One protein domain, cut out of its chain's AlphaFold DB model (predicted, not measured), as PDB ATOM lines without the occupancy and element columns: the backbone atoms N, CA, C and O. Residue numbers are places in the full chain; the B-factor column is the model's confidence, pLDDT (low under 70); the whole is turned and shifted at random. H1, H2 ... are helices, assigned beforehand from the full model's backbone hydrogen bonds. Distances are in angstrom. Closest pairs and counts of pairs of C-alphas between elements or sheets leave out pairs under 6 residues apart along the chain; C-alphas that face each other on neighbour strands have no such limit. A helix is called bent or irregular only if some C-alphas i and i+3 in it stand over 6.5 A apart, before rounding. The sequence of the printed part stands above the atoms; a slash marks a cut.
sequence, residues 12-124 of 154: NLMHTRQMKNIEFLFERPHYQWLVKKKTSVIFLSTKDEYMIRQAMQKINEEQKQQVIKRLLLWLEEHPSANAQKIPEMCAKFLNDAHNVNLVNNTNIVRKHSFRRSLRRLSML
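Overview. This is residues 12 to 124 of the 154 residues of an uncharacterized protein of Abscondita terminalis (UniProt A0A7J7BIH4). One long helix, H5, makes the longest axis: its first part sits in a small helical head, where H3 and H4 pack on it, and its far part, residues 102 to 124, sticks out as a bare arm. H1 and H2 lie loosely at the head's end away from that arm, H2 near H4 and H1 touching no helix. The printed part has 113 residues with five named helices, in the order H1, H2, H3, H4, H5, and no named strand; the class is all helix. The whole is only just extended, close to loose, with a radius of gyration of the C-alphas of 20.4 A, and spans 75 by 34 by 26 A, the arm making the length.

Along the chain. Find C-alpha 12 at (193.700, 235.642, 197.673); from there H1, residues 12 to 25, runs 20.4 A. Next comes H2, residues 29 to 36, 12.4 A long and irregular, with C-alphas 30 and 33 standing 8.0 A apart. Go on to H3, residues 46 to 56, 15.3 A, and then to H4, residues 61 to 77, 24.6 A. Find C-alpha 85 at (210.644, 232.333, 178.580), where H5, residues 85 to 124, begins; it runs 58.5 A to C-alpha 124 at (233.735, 179.707, 167.714).

Arrangement. Begin at H1, which is apart from H3, H4 and H5, and only just apart from H2, with the closest C-alphas 8.5 A apart. H2 is apart from H3 and H5, but H2 and H4 are near each other, with 6 pairs of C-alphas within 10 A. H3 touches H5 at residues 87 to 98 of H5 alone; look at Ile 52 and Ala 91, their closest C-alphas, 5.6 A apart. These two run the same way at a shallow tilt of 34 degrees, only just short of steep. H3 and H4 are close but not clearly touching, with the closest C-alphas, of Met 56 and Lys 64, 7.5 A apart. H4 touches H5 at residues 89 to 97 of H5 alone, closest at the C-alphas of Val 67 and Phe 93, 6.0 A apart. They run opposite ways at a steep tilt of 48 degrees. In H1, H3, H4 and H5 every O i to N i+4 pair is within hydrogen-bond range; in H2 1 of 4 is, beside 4 of 5 O i to N i+3 pairs.

Size, cuts and confidence. The C-alphas of Asn 12 and Leu 124, the two farthest apart, are 75.0 A apart. Residues 23 to 30, of which 23 to 25 belong to H1, and residues 102 to 124 of H5 stand free; the body without them spans 39 by 27 by 24 A. The printed part has no cut and no long link. Mean pLDDT of the printed part is 73.4; look for values under 70 at residues 17 to 43, 105 to 114 and 116 to 124 of this model.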
ATOM      1  N   ASN A  12     193.165 235.957 196.349       73.44
ATOM      2  CA  ASN A  12     193.700 235.642 197.673       73.44
ATOM      3  C   ASN A  12     193.643 234.141 197.995       73.44
ATOM      4  O   ASN A  12     194.574 233.582 198.583       73.44
ATOM      5  N   LEU A  13     192.568 233.462 197.598       74.31
ATOM      6  CA  LEU A  13     192.374 232.040 197.878       74.31
ATOM      7  C   LEU A  13     193.311 231.167 197.026       74.31
ATOM      8  O   LEU A  13     193.904 230.211 197.536       74.31
ATOM      9  N   MET A  14     193.520 231.548 195.763       70.44
ATOM     10  CA  MET A  14     194.532 230.965 194.874       70.44
ATOM     11  C   MET A  14     195.944 231.142 195.447       70.44
ATOM     12  O   MET A  14     196.682 230.163 195.569       70.44
ATOM     13  N   HIS A  15     196.294 232.362 195.863       74.12
ATOM     14  CA  HIS A  15     197.603 232.682 196.431       74.12
ATOM     15  C   HIS A  15     197.882 231.882 197.714       74.12
ATOM     16  O   HIS A  15     198.934 231.261 197.865       74.12
ATOM     17  N   THR A  16     196.900 231.809 198.615       71.50
ATOM     18  CA  THR A  16     197.014 231.059 199.878       71.50
ATOM     19  C   THR A  16     197.218 229.562 199.632       71.50
ATOM     20  O   THR A  16     198.007 228.909 200.318       71.50
ATOM     21  N   ARG A  17     196.533 228.995 198.632       65.56
ATOM     22  CA  ARG A  17     196.678 227.579 198.269       65.56
ATOM     23  C   ARG A  17     198.037 227.277 197.636       65.56
ATOM     24  O   ARG A  17     198.602 226.219 197.900       65.56
ATOM     25  N   GLN A  18     198.575 228.202 196.844       66.19
ATOM     26  CA  GLN A  18     199.925 228.092 196.287       66.19
ATOM     27  C   GLN A  18     200.994 228.142 197.383       66.19
ATOM     28  O   GLN A  18     201.871 227.285 197.397       66.19
ATOM     29  N   MET A  19     200.875 229.071 198.338       64.88
ATOM     30  CA  MET A  19     201.784 229.170 199.489       64.88
ATOM     31  C   MET A  19     201.819 227.873 200.308       64.88
ATOM     32  O   MET A  19     202.895 227.329 200.541       64.88
ATOM     33  N   LYS A  20     200.651 227.302 200.638       63.00
ATOM     34  CA  LYS A  20     200.568 226.023 201.370       63.00
ATOM     35  C   LYS A  20     201.228 224.855 200.630       63.00
ATOM     36  O   LYS A  20     201.854 224.004 201.252       63.00
ATOM     37  N   ASN A  21     201.106 224.806 199.302       56.69
ATOM     38  CA  ASN A  21     201.751 223.764 198.498       56.69
ATOM     39  C   ASN A  21     203.275 223.945 198.414       56.69
ATOM     40  O   ASN A  21     204.000 222.957 198.334       56.69
ATOM     41  N   ILE A  22     203.762 225.189 198.430       58.31
ATOM     42  CA  ILE A  22     205.198 225.500 198.441       58.31
ATOM     43  C   ILE A  22     205.817 225.103 199.785       58.31
ATOM     44  O   ILE A  22     206.875 224.480 199.801       58.31
ATOM     45  N   GLU A  23     205.142 225.386 200.901       56.91
ATOM     46  CA  GLU A  23     205.606 225.001 202.241       56.91
ATOM     47  C   GLU A  23     205.758 223.480 202.398       56.91
ATOM     48  O   GLU A  23     206.719 223.020 203.008       56.91
ATOM     49  N   PHE A  24     204.870 222.689 201.787       57.50
ATOM     50  CA  PHE A  24     204.935 221.225 201.850       57.50
ATOM     51  C   PHE A  24     206.078 220.617 201.013       57.50
ATOM     52  O   PHE A  24     206.541 219.518 201.297       57.50
ATOM     53  N   LEU A  25     206.536 221.312 199.966       53.38
ATOM     54  CA  LEU A  25     207.574 220.813 199.052       53.38
ATOM     55  C   LEU A  25     209.005 221.175 199.479       53.38
ATOM     56  O   LEU A  25     209.951 220.556 198.988       53.38
ATOM     57  N   PHE A  26     209.192 222.162 200.363       53.00
ATOM     58  CA  PHE A  26     210.511 222.730 200.655       53.00
ATOM     59  C   PHE A  26     210.753 222.915 202.166       53.00
ATOM     60  O   PHE A  26     210.625 224.011 202.699       53.00
ATOM     61  N   GLU A  27     211.218 221.868 202.858       51.16
ATOM     62  CA  GLU A  27     211.592 221.893 204.291       51.16
ATOM     63  C   GLU A  27     212.869 222.722 204.627       51.16
ATOM     64  O   GLU A  27     213.404 222.630 205.732       51.16
ATOM     65  N   ARG A  28     213.410 223.546 203.710       50.81
ATOM     66  CA  ARG A  28     214.617 224.375 203.953       50.81
ATOM     67  C   ARG A  28     214.550 225.774 203.321       50.81
ATOM     68  O   ARG A  28     213.989 225.928 202.238       50.81
ATOM     69  N   PRO A  29     215.231 226.788 203.906       55.16
ATOM     70  CA  PRO A  29     215.128 228.202 203.517       55.16
ATOM     71  C   PRO A  29     215.885 228.580 202.228       55.16
ATOM     72  O   PRO A  29     216.092 229.764 201.969       55.16
ATOM     73  N   HIS A  30     216.304 227.614 201.402       54.09
ATOM     74  CA  HIS A  30     217.130 227.878 200.212       54.09
ATOM     75  C   HIS A  30     216.424 228.710 199.129       54.09
ATOM     76  O   HIS A  30     217.097 229.312 198.299       54.09
ATOM     77  N   TYR A  31     215.094 228.827 199.178       58.44
ATOM     78  CA  TYR A  31     214.313 229.519 198.154       58.44
ATOM     79  C   TYR A  31     213.466 230.682 198.686       58.44
ATOM     80  O   TYR A  31     212.460 231.039 198.079       58.44
ATOM     81  N   GLN A  32     213.858 231.334 199.789       62.09
ATOM     82  CA  GLN A  32     213.159 232.545 200.269       62.09
ATOM     83  C   GLN A  32     213.053 233.644 199.197       62.09
ATOM     84  O   GLN A  32     212.144 234.473 199.236       62.09
ATOM     85  N   TRP A  33     213.964 233.649 198.223       63.69
ATOM     86  CA  TRP A  33     213.907 234.553 197.081       63.69
ATOM     87  C   TRP A  33     212.706 234.278 196.154       63.69
ATOM     88  O   TRP A  33     212.182 235.230 195.581       63.69
ATOM     89  N   LEU A  34     212.210 233.031 196.058       62.34
ATOM     90  CA  LEU A  34     210.983 232.700 195.312       62.34
ATOM     91  C   LEU A  34     209.755 233.353 195.950       62.34
ATOM     92  O   LEU A  34     208.908 233.871 195.233       62.34
ATOM     93  N   VAL A  35     209.691 233.389 197.285       61.28
ATOM     94  CA  VAL A  35     208.583 234.011 198.037       61.28
ATOM     95  C   VAL A  35     208.548 235.529 197.828       61.28
ATOM     96  O   VAL A  35     207.486 236.141 197.824       61.28
ATOM     97  N   LYS A  36     209.713 236.153 197.623       60.84
ATOM     98  CA  LYS A  36     209.839 237.599 197.383       60.84
ATOM     99  C   LYS A  36     209.631 237.994 195.917       60.84
ATOM    100  O   LYS A  36     209.510 239.184 195.624       60.84
ATOM    101  N   LYS A  37     209.620 237.036 194.984       62.66
ATOM    102  CA  LYS A  37     209.476 237.307 193.549       62.66
ATOM    103  C   LYS A  37     207.993 237.516 193.238       62.66
ATOM    104  O   LYS A  37     207.186 236.629 193.485       62.66
ATOM    105  N   LYS A  38     207.629 238.685 192.689       61.12
ATOM    106  CA  LYS A  38     206.254 238.942 192.227       61.12
ATOM    107  C   LYS A  38     205.856 237.856 191.228       61.12
ATOM    108  O   LYS A  38     206.450 237.748 190.154       61.12
ATOM    109  N   THR A  39     204.862 237.058 191.590       59.28
ATOM    110  CA  THR A  39     204.259 236.040 190.735       59.28
ATOM    111  C   THR A  39     203.445 236.735 189.655       59.28
ATOM    112  O   THR A  39     202.293 237.104 189.844       59.28
ATOM    113  N   SER A  40     204.049 236.942 188.490       59.41
ATOM    114  CA  SER A  40     203.274 237.274 187.300       59.41
ATOM    115  C   SER A  40     202.504 236.028 186.869       59.41
ATOM    116  O   SER A  40     203.123 234.996 186.600       59.41
ATOM    117  N   VAL A  41     201.177 236.117 186.789       60.62
ATOM    118  CA  VAL A  41     200.345 235.066 186.194       60.62
ATOM    119  C   VAL A  41     200.687 235.006 184.709       60.62
ATOM    120  O   VAL A  41     200.325 235.889 183.934       60.62
ATOM    121  N   ILE A  42     201.456 233.993 184.317       65.00
ATOM    122  CA  ILE A  42     201.788 233.756 182.914       65.00
ATOM    123  C   ILE A  42     200.635 232.962 182.315       65.00
ATOM    124  O   ILE A  42     200.399 231.816 182.702       65.00
ATOM    125  N   PHE A  43     199.939 233.552 181.348       64.19
ATOM    126  CA  PHE A  43     199.064 232.783 180.476       64.19
ATOM    127  C   PHE A  43     199.938 231.924 179.571       64.19
ATOM    128  O   PHE A  43     200.656 232.429 178.708       64.19
ATOM    129  N   LEU A  44     199.914 230.620 179.819       72.94
ATOM    130  CA  LEU A  44     200.567 229.652 178.958       72.94
ATOM    131  C   LEU A  44     199.768 229.530 177.657       72.94
ATOM    132  O   LEU A  44     198.541 229.432 177.693       72.94
ATOM    133  N   SER A  45     200.449 229.489 176.513       78.06
ATOM    134  CA  SER A  45     199.794 229.088 175.270       78.06
ATOM    135  C   SER A  45     199.305 227.646 175.399       78.06
ATOM    136  O   SER A  45     200.022 226.784 175.914       78.06
ATOM    137  N   THR A  46     198.111 227.350 174.885       79.88
ATOM    138  CA  THR A  46     197.549 225.988 174.857       79.88
ATOM    139  C   THR A  46     198.474 224.997 174.148       79.88
ATOM    140  O   THR A  46     198.548 223.826 174.522       79.88
ATOM    141  N   LYS A  47     199.238 225.471 173.157       81.19
ATOM    142  CA  LYS A  47     200.263 224.677 172.471       81.19
ATOM    143  C   LYS A  47     201.393 224.271 173.419       81.19
ATOM    144  O   LYS A  47     201.753 223.097 173.461       81.19
ATOM    145  N   ASP A  48     201.927 225.218 174.182       77.06
ATOM    146  CA  ASP A  48     203.041 224.967 175.103       77.06
ATOM    147  C   ASP A  48     202.596 224.073 176.260       77.06
ATOM    148  O   ASP A  48     203.327 223.174 176.674       77.06
ATOM    149  N   GLU A  49     201.355 224.246 176.717       81.25
ATOM    150  CA  GLU A  49     200.754 223.403 177.747       81.25
ATOM    151  C   GLU A  49     200.681 221.949 177.281       81.25
ATOM    152  O   GLU A  49     201.100 221.029 177.989       81.25
ATOM    153  N   TYR A  50     200.187 221.747 176.060       84.81
ATOM    154  CA  TYR A  50     200.099 220.431 175.450       84.81
ATOM    155  C   TYR A  50     201.481 219.787 175.292       84.81
ATOM    156  O   TYR A  50     201.660 218.620 175.651       84.81
ATOM    157  N   MET A  51     202.475 220.542 174.815       81.62
ATOM    158  CA  MET A  51     203.842 220.038 174.660       81.62
ATOM    159  C   MET A  51     204.465 219.645 176.000       81.62
ATOM    160  O   MET A  51     205.066 218.574 176.101       81.62
ATOM    161  N   ILE A  52     204.279 220.457 177.043       85.56
ATOM    162  CA  ILE A  52     204.782 220.161 178.388       85.56
ATOM    163  C   ILE A  52     204.090 218.922 178.959       85.56
ATOM    164  O   ILE A  52     204.772 218.029 179.461       85.56
ATOM    165  N   ARG A  53     202.760 218.804 178.836       86.44
ATOM    166  CA  ARG A  53     202.020 217.613 179.292       86.44
ATOM    167  C   ARG A  53     202.513 216.346 178.601       86.44
ATOM    168  O   ARG A  53     202.771 215.351 179.276       86.44
ATOM    169  N   GLN A  54     202.688 216.384 177.280       87.12
ATOM    170  CA  GLN A  54     203.234 215.249 176.541       87.12
ATOM    171  C   GLN A  54     204.662 214.910 176.967       87.12
ATOM    172  O   GLN A  54     204.994 213.734 177.110       87.12
ATOM    173  N   ALA A  55     205.512 215.918 177.160       84.38
ATOM    174  CA  ALA A  55     206.883 215.702 177.591       84.38
ATOM    175  C   ALA A  55     206.918 215.075 178.991       84.38
ATOM    176  O   ALA A  55     207.605 214.079 179.180       84.38
ATOM    177  N   MET A  56     206.106 215.558 179.937       85.38
ATOM    178  CA  MET A  56     206.035 215.029 181.305       85.38
ATOM    179  C   MET A  56     205.593 213.564 181.400       85.38
ATOM    180  O   MET A  56     205.970 212.888 182.355       85.38
ATOM    181  N   GLN A  57     204.817 213.061 180.438       87.19
ATOM    182  CA  GLN A  57     204.425 211.646 180.396       87.19
ATOM    183  C   GLN A  57     205.586 210.711 180.015       87.19
ATOM    184  O   GLN A  57     205.512 209.513 180.271       87.19
ATOM    185  N   LYS A  58     206.661 211.233 179.411       83.25
ATOM    186  CA  LYS A  58     207.771 210.442 178.847       83.25
ATOM    187  C   LYS A  58     208.998 210.334 179.766       83.25
ATOM    188  O   LYS A  58     210.044 209.849 179.328       83.25
ATOM    189  N   ILE A  59     208.904 210.834 180.995       84.62
ATOM    190  CA  ILE A  59     210.016 210.979 181.948       84.62
ATOM    191  C   ILE A  59     209.571 210.573 183.354       84.62
ATOM    192  O   ILE A  59     208.427 210.793 183.755       84.62
ATOM    193  N   ASN A  60     210.507 209.996 184.107       86.62
ATOM    194  CA  ASN A  60     210.264 209.452 185.445       86.62
ATOM    195  C   ASN A  60     210.272 210.549 186.523       86.62
ATOM    196  O   ASN A  60     210.828 211.627 186.315       86.62
ATOM    197  N   GLU A  61     209.719 210.264 187.707       83.06
ATOM    198  CA  GLU A  61     209.636 211.226 188.825       83.06
ATOM    199  C   GLU A  61     210.993 211.810 189.248       83.06
ATOM    200  O   GLU A  61     211.134 213.024 189.386       83.06
ATOM    201  N   GLU A  62     212.039 210.988 189.353       79.56
ATOM    202  CA  GLU A  62     213.394 211.467 189.674       79.56
ATOM    203  C   GLU A  62     213.914 212.487 188.647       79.56
ATOM    204  O   GLU A  62     214.623 213.439 188.977       79.56
ATOM    205  N   GLN A  63     213.530 212.327 187.382       81.62
ATOM    206  CA  GLN A  63     213.947 213.213 186.298       81.62
ATOM    207  C   GLN A  63     213.144 214.501 186.298       81.62
ATOM    208  O   GLN A  63     213.707 215.565 186.047       81.62
ATOM    209  N   LYS A  64     211.858 214.434 186.658       85.50
ATOM    210  CA  LYS A  64     211.051 215.630 186.913       85.50
ATOM    211  C   LYS A  64     211.699 216.474 188.009       85.50
ATOM    212  O   LYS A  64     211.877 217.673 187.819       85.50
ATOM    213  N   GLN A  65     212.167 215.851 189.092       82.81
ATOM    214  CA  GLN A  65     212.907 216.557 190.144       82.81
ATOM    215  C   GLN A  65     214.212 217.184 189.632       82.81
ATOM    216  O   GLN A  65     214.527 218.321 189.984       82.81
ATOM    217  N   GLN A  66     214.975 216.490 188.782       84.81
ATOM    218  CA  GLN A  66     216.187 217.054 188.172       84.81
ATOM    219  C   GLN A  66     215.884 218.237 187.244       84.81
ATOM    220  O   GLN A  66     216.608 219.233 187.267       84.81
ATOM    221  N   VAL A  67     214.812 218.154 186.454       87.75
ATOM    222  CA  VAL A  67     214.363 219.246 185.583       87.75
ATOM    223  C   VAL A  67     213.934 220.453 186.413       87.75
ATOM    224  O   VAL A  67     214.343 221.565 186.098       87.75
ATOM    225  N   ILE A  68     213.201 220.246 187.511       86.44
ATOM    226  CA  ILE A  68     212.826 221.320 188.443       86.44
ATOM    227  C   ILE A  68     214.078 221.981 189.028       86.44
ATOM    228  O   ILE A  68     214.190 223.202 188.994       86.44
ATOM    229  N   LYS A  69     215.060 221.200 189.495       84.31
ATOM    230  CA  LYS A  69     216.329 221.744 190.014       84.31
ATOM    231  C   LYS A  69     217.076 222.568 188.964       84.31
ATOM    232  O   LYS A  69     217.554 223.652 189.276       84.31
ATOM    233  N   ARG A  70     217.147 222.092 187.716       86.56
ATOM    234  CA  ARG A  70     217.768 222.837 186.606       86.56
ATOM    235  C   ARG A  70     217.015 224.120 186.267       86.56
ATOM    236  O   ARG A  70     217.649 225.135 186.008       86.56
ATOM    237  N   LEU A  71     215.685 224.084 186.294       87.69
ATOM    238  CA  LEU A  71     214.856 225.264 186.065       87.69
ATOM    239  C   LEU A  71     215.066 226.313 187.164       87.69
ATOM    240  O   LEU A  71     215.183 227.494 186.858       87.69
ATOM    241  N   LEU A  72     215.157 225.881 188.425       83.12
ATOM    242  CA  LEU A  72     215.439 226.762 189.558       83.12
ATOM    243  C   LEU A  72     216.824 227.406 189.445       83.12
ATOM    244  O   LEU A  72     216.915 228.623 189.547       83.12
ATOM    245  N   LEU A  73     217.867 226.625 189.145       85.69
ATOM    246  CA  LEU A  73     219.217 227.156 188.908       85.69
ATOM    247  C   LEU A  73     219.233 228.172 187.759       85.69
ATOM    248  O   LEU A  73     219.797 229.253 187.887       85.69
ATOM    249  N   TRP A  74     218.542 227.873 186.658       87.06
ATOM    250  CA  TRP A  74     218.456 228.795 185.527       87.06
ATOM    251  C   TRP A  74     217.773 230.122 185.899       87.06
ATOM    252  O   TRP A  74     218.198 231.185 185.444       87.06
ATOM    253  N   LEU A  75     216.735 230.074 186.741       83.94
ATOM    254  CA  LEU A  75     216.045 231.263 187.252       83.94
ATOM    255  C   LEU A  75     216.898 232.080 188.232       83.94
ATOM    256  O   LEU A  75     216.709 233.296 188.303       83.94
ATOM    257  N   GLU A  76     217.796 231.435 188.980       79.94
ATOM    258  CA  GLU A  76     218.781 232.108 189.836       79.94
ATOM    259  C   GLU A  76     219.848 232.820 188.999       79.94
ATOM    260  O   GLU A  76     220.185 233.968 189.285       79.94
ATOM    261  N   GLU A  77     220.324 232.186 187.926       83.50
ATOM    262  CA  GLU A  77     221.295 232.772 186.993       83.50
ATOM    263  C   GLU A  77     220.698 233.914 186.150       83.50
ATOM    264  O   GLU A  77     221.405 234.848 185.772       83.50
ATOM    265  N   HIS A  78     219.390 233.868 185.869       83.25
ATOM    266  CA  HIS A  78     218.686 234.845 185.031       83.25
ATOM    267  C   HIS A  78     217.501 235.484 185.780       83.25
ATOM    268  O   HIS A  78     216.338 235.296 185.402       83.25
ATOM    269  N   PRO A  79     217.752 236.288 186.829       76.31
ATOM    270  CA  PRO A  79     216.694 236.816 187.690       76.31
ATOM    271  C   PRO A  79     215.724 237.751 186.951       76.31
ATOM    272  O   PRO A  79     214.542 237.796 187.301       76.31
ATOM    273  N   SER A  80     216.206 238.444 185.913       77.69
ATOM    274  CA  SER A  80     215.460 239.374 185.053       77.69
ATOM    275  C   SER A  80     214.833 238.721 183.814       77.69
ATOM    276  O   SER A  80     214.308 239.426 182.950       77.69
ATOM    277  N   ALA A  81     214.886 237.390 183.690       78.12
ATOM    278  CA  ALA A  81     214.274 236.699 182.562       78.12
ATOM    279  C   ALA A  81     212.772 237.008 182.469       78.12
ATOM    280  O   ALA A  81     212.048 236.973 183.467       78.12
ATOM    281  N   ASN A  82     212.298 237.276 181.247       78.38
ATOM    282  CA  ASN A  82     210.873 237.440 180.985       78.38
ATOM    283  C   ASN A  82     210.137 236.149 181.378       78.38
ATOM    284  O   ASN A  82     210.543 235.048 181.004       78.38
ATOM    285  N   ALA A  83     209.032 236.311 182.095       74.56
ATOM    286  CA  ALA A  83     208.161 235.248 182.562       74.56
ATOM    287  C   ALA A  83     207.711 234.309 181.417       74.56
ATOM    288  O   ALA A  83     207.631 233.098 181.599       74.56
ATOM    289  N   GLN A  84     207.541 234.838 180.200       76.81
ATOM    290  CA  GLN A  84     207.200 234.059 178.998       76.81
ATOM    291  C   GLN A  84     208.286 233.073 178.537       76.81
ATOM    292  O   GLN A  84     207.970 232.112 177.847       76.81
ATOM    293  N   LYS A  85     209.553 233.262 178.927       81.12
ATOM    294  CA  LYS A  85     210.644 232.333 178.580       81.12
ATOM    295  C   LYS A  85     210.689 231.106 179.491       81.12
ATOM    296  O   LYS A  85     211.341 230.118 179.166       81.12
ATOM    297  N   ILE A  86     210.014 231.151 180.640       82.56
ATOM    298  CA  ILE A  86     210.040 230.068 181.633       82.56
ATOM    299  C   ILE A  86     209.414 228.775 181.071       82.56
ATOM    300  O   ILE A  86     210.051 227.725 181.186       82.56
ATOM    301  N   PRO A  87     208.234 228.808 180.415       82.00
ATOM    302  CA  PRO A  87     207.652 227.629 179.773       82.00
ATOM    303  C   PRO A  87     208.522 227.049 178.656       82.00
ATOM    304  O   PRO A  87     208.689 225.833 178.585       82.00
ATOM    305  N   GLU A  88     209.124 227.904 177.824       83.88
ATOM    306  CA  GLU A  88     210.011 227.484 176.732       83.88
ATOM    307  C   GLU A  88     211.231 226.725 177.269       83.88
ATOM    308  O   GLU A  88     211.562 225.630 176.805       83.88
ATOM    309  N   MET A  89     211.870 227.274 178.304       87.00
ATOM    310  CA  MET A  89     213.018 226.644 178.954       87.00
ATOM    311  C   MET A  89     212.632 225.352 179.673       87.00
ATOM    312  O   MET A  89     213.373 224.371 179.613       87.00
ATOM    313  N   CYS A  90     211.453 225.312 180.295       87.81
ATOM    314  CA  CYS A  90     210.922 224.095 180.895       87.81
ATOM    315  C   CYS A  90     210.741 222.992 179.842       87.81
ATOM    316  O   CYS A  90     211.276 221.896 180.009       87.81
ATOM    317  N   ALA A  91     210.080 223.290 178.721       86.12
ATOM    318  CA  ALA A  91     209.903 222.342 177.623       86.12
ATOM    319  C   ALA A  91     211.249 221.847 177.066       86.12
ATOM    320  O   ALA A  91     211.417 220.650 176.817       86.12
ATOM    321  N   LYS A  92     212.237 222.742 176.934       88.19
ATOM    322  CA  LYS A  92     213.600 222.390 176.520       88.19
ATOM    323  C   LYS A  92     214.250 221.398 177.489       88.19
ATOM    324  O   LYS A  92     214.709 220.347 177.054       88.19
ATOM    325  N   PHE A  93     214.226 221.673 178.792       90.50
ATOM    326  CA  PHE A  93     214.824 220.780 179.788       90.50
ATOM    327  C   PHE A  93     214.128 219.418 179.878       90.50
ATOM    328  O   PHE A  93     214.805 218.405 180.066       90.50
ATOM    329  N   LEU A  94     212.802 219.368 179.711       88.62
ATOM    330  CA  LEU A  94     212.055 218.106 179.660       88.62
ATOM    331  C   LEU A  94     212.467 217.268 178.436       88.62
ATOM    332  O   LEU A  94     212.684 216.062 178.558       88.62
ATOM    333  N   ASN A  95     212.635 217.903 177.272       86.69
ATOM    334  CA  ASN A  95     213.108 217.233 176.059       86.69
ATOM    335  C   ASN A  95     214.559 216.753 176.188       86.69
ATOM    336  O   ASN A  95     214.862 215.624 175.806       86.69
ATOM    337  N   ASP A  96     215.444 217.561 176.774       87.25
ATOM    338  CA  ASP A  96     216.835 217.171 177.015       87.25
ATOM    339  C   ASP A  96     216.916 215.951 177.945       87.25
ATOM    340  O   ASP A  96     217.653 215.003 177.664       87.25
ATOM    341  N   ALA A  97     216.115 215.922 179.015       85.81
ATOM    342  CA  ALA A  97     216.036 214.772 179.916       85.81
ATOM    343  C   ALA A  97     215.557 213.501 179.191       85.81
ATOM    344  O   ALA A  97     216.117 212.419 179.385       85.81
ATOM    345  N   HIS A  98     214.567 213.628 178.303       85.00
ATOM    346  CA  HIS A  98     214.090 212.511 177.494       85.00
ATOM    347  C   HIS A  98     215.146 212.020 176.484       85.00
ATOM    348  O   HIS A  98     215.367 210.816 176.345       85.00
ATOM    349  N   ASN A  99     215.861 212.934 175.825       81.81
ATOM    350  CA  ASN A  99     216.911 212.590 174.863       81.81
ATOM    351  C   ASN A  99     218.092 211.874 175.527       81.81
ATOM    352  O   ASN A  99     218.607 210.896 174.982       81.81
ATOM    353  N   VAL A 100     218.485 212.294 176.733       80.12
ATOM    354  CA  VAL A 100     219.520 211.602 177.517       80.12
ATOM    355  C   VAL A 100     219.109 210.155 177.816       80.12
ATOM    356  O   VAL A 100     219.945 209.256 177.712       80.12
ATOM    357  N   ASN A 101     217.828 209.885 178.091       71.25
ATOM    358  CA  ASN A 101     217.336 208.512 178.257       71.25
ATOM    359  C   ASN A 101     217.455 207.687 176.977       71.25
ATOM    360  O   ASN A 101     217.912 206.546 177.027       71.25
ATOM    361  N   LEU A 102     217.067 208.248 175.831       70.31
ATOM    362  CA  LEU A 102     217.170 207.555 174.546       70.31
ATOM    363  C   LEU A 102     218.629 207.211 174.217       70.31
ATOM    364  O   LEU A 102     218.932 206.082 173.821       70.31
ATOM    365  N   VAL A 103     219.553 208.145 174.446       73.31
ATOM    366  CA  VAL A 103     220.990 207.922 174.233       73.31
ATOM    367  C   VAL A 103     221.544 206.875 175.205       73.31
ATOM    368  O   VAL A 103     222.256 205.960 174.792       73.31
ATOM    369  N   ASN A 104     221.186 206.938 176.488       70.50
ATOM    370  CA  ASN A 104     221.644 205.956 177.470       70.50
ATOM    371  C   ASN A 104     221.106 204.551 177.169       70.50
ATOM    372  O   ASN A 104     221.876 203.587 177.163       70.50
ATOM    373  N   ASN A 105     219.824 204.433 176.823       68.06
ATOM    374  CA  ASN A 105     219.205 203.159 176.465       68.06
ATOM    375  C   ASN A 105     219.818 202.567 175.191       68.06
ATOM    376  O   ASN A 105     220.168 201.387 175.162       68.06
ATOM    377  N   THR A 106     220.031 203.377 174.152       65.06
ATOM    378  CA  THR A 106     220.680 202.913 172.914       65.06
ATOM    379  C   THR A 106     222.130 202.488 173.147       65.06
ATOM    380  O   THR A 106     222.562 201.467 172.608       65.06
ATOM    381  N   ASN A 107     222.872 203.186 174.009       67.50
ATOM    382  CA  ASN A 107     224.228 202.794 174.395       67.50
ATOM    383  C   ASN A 107     224.259 201.469 175.174       67.50
ATOM    384  O   ASN A 107     225.135 200.636 174.926       67.50
ATOM    385  N   ILE A 108     223.300 201.230 176.075       67.94
ATOM    386  CA  ILE A 108     223.167 199.953 176.795       67.94
ATOM    387  C   ILE A 108     222.848 198.813 175.816       67.94
ATOM    388  O   ILE A 108     223.504 197.769 175.852       67.94
ATOM    389  N   VAL A 109     221.913 199.027 174.885       62.91
ATOM    390  CA  VAL A 109     221.545 198.042 173.854       62.91
ATOM    391  C   VAL A 109     222.730 197.717 172.942       62.91
ATOM    392  O   VAL A 109     223.007 196.543 172.687       62.91
ATOM    393  N   ARG A 110     223.493 198.727 172.500       63.91
ATOM    394  CA  ARG A 110     224.707 198.526 171.690       63.91
ATOM    395  C   ARG A 110     225.770 197.731 172.444       63.91
ATOM    396  O   ARG A 110     226.327 196.793 171.880       63.91
ATOM    397  N   LYS A 111     226.003 198.027 173.728       69.62
ATOM    398  CA  LYS A 111     226.931 197.256 174.578       69.62
ATOM    399  C   LYS A 111     226.475 195.808 174.754       69.62
ATOM    400  O   LYS A 111     227.302 194.900 174.713       69.62
ATOM    401  N   HIS A 112     225.176 195.572 174.918       69.56
ATOM    402  CA  HIS A 112     224.622 194.224 175.028       69.56
ATOM    403  C   HIS A 112     224.753 193.438 173.713       69.56
ATOM    404  O   HIS A 112     225.176 192.282 173.726       69.56
ATOM    405  N   SER A 113     224.456 194.073 172.574       61.97
ATOM    406  CA  SER A 113     224.665 193.494 171.240       61.97
ATOM    407  C   SER A 113     226.135 193.135 171.017       61.97
ATOM    408  O   SER A 113     226.440 191.987 170.705       61.97
ATOM    409  N   PHE A 114     227.047 194.068 171.312       69.56
ATOM    410  CA  PHE A 114     228.491 193.871 171.190       69.56
ATOM    411  C   PHE A 114     229.012 192.722 172.070       69.56
ATOM    412  O   PHE A 114     229.764 191.861 171.611       69.56
ATOM    413  N   ARG A 115     228.562 192.640 173.329       71.94
ATOM    414  CA  ARG A 115     228.887 191.518 174.227       71.94
ATOM    415  C   ARG A 115     228.357 190.186 173.692       71.94
ATOM    416  O   ARG A 115     229.038 189.170 173.799       71.94
ATOM    417  N   ARG A 116     227.163 190.174 173.090       67.75
ATOM    418  CA  ARG A 116     226.567 188.967 172.495       67.75
ATOM    419  C   ARG A 116     227.312 188.522 171.235       67.75
ATOM    420  O   ARG A 116     227.509 187.321 171.063       67.75
ATOM    421  N   SER A 117     227.753 189.453 170.387       64.06
ATOM    422  CA  SER A 117     228.584 189.145 169.217       64.06
ATOM    423  C   SER A 117     229.966 188.629 169.620       64.06
ATOM    424  O   SER A 117     230.389 187.602 169.098       64.06
ATOM    425  N   LEU A 118     230.620 189.243 170.613       65.94
ATOM    426  CA  LEU A 118     231.895 188.743 171.138       65.94
ATOM    427  C   LEU A 118     231.761 187.350 171.755       65.94
ATOM    428  O   LEU A 118     232.590 186.491 171.485       65.94
ATOM    429  N   ARG A 119     230.695 187.084 172.521       66.00
ATOM    430  CA  ARG A 119     230.445 185.753 173.099       66.00
ATOM    431  C   ARG A 119     230.218 184.675 172.033       66.00
ATOM    432  O   ARG A 119     230.626 183.534 172.220       66.00
ATOM    433  N   ARG A 120     229.564 185.013 170.916       61.72
ATOM    434  CA  ARG A 120     229.394 184.085 169.782       61.72
ATOM    435  C   ARG A 120     230.720 183.814 169.073       61.72
ATOM    436  O   ARG A 120     231.006 182.664 168.767       61.72
ATOM    437  N   LEU A 121     231.538 184.844 168.870       60.31
ATOM    438  CA  LEU A 121     232.873 184.705 168.283       60.31
ATOM    439  C   LEU A 121     233.827 183.925 169.204       60.31
ATOM    440  O   LEU A 121     234.564 183.068 168.730       60.31
ATOM    441  N   SER A 122     233.758 184.125 170.523       57.91
ATOM    442  CA  SER A 122     234.578 183.379 171.487       57.91
ATOM    443  C   SER A 122     234.175 181.904 171.599       57.91
ATOM    444  O   SER A 122     235.033 181.061 171.825       57.91
ATOM    445  N   MET A 123     232.891 181.567 171.412       54.03
ATOM    446  CA  MET A 123     232.443 180.167 171.319       54.03
ATOM    447  C   MET A 123     232.911 179.472 170.032       54.03
ATOM    448  O   MET A 123     233.051 178.253 170.024       54.03
ATOM    449  N   LEU A 124     233.169 180.229 168.962       55.22
ATOM    450  CA  LEU A 124     233.735 179.707 167.714       55.22
ATOM    451  C   LEU A 124     235.269 179.589 167.761       55.22
ATOM    452  O   LEU A 124     235.836 178.812 167.005       55.22
TER     453      LEU A 124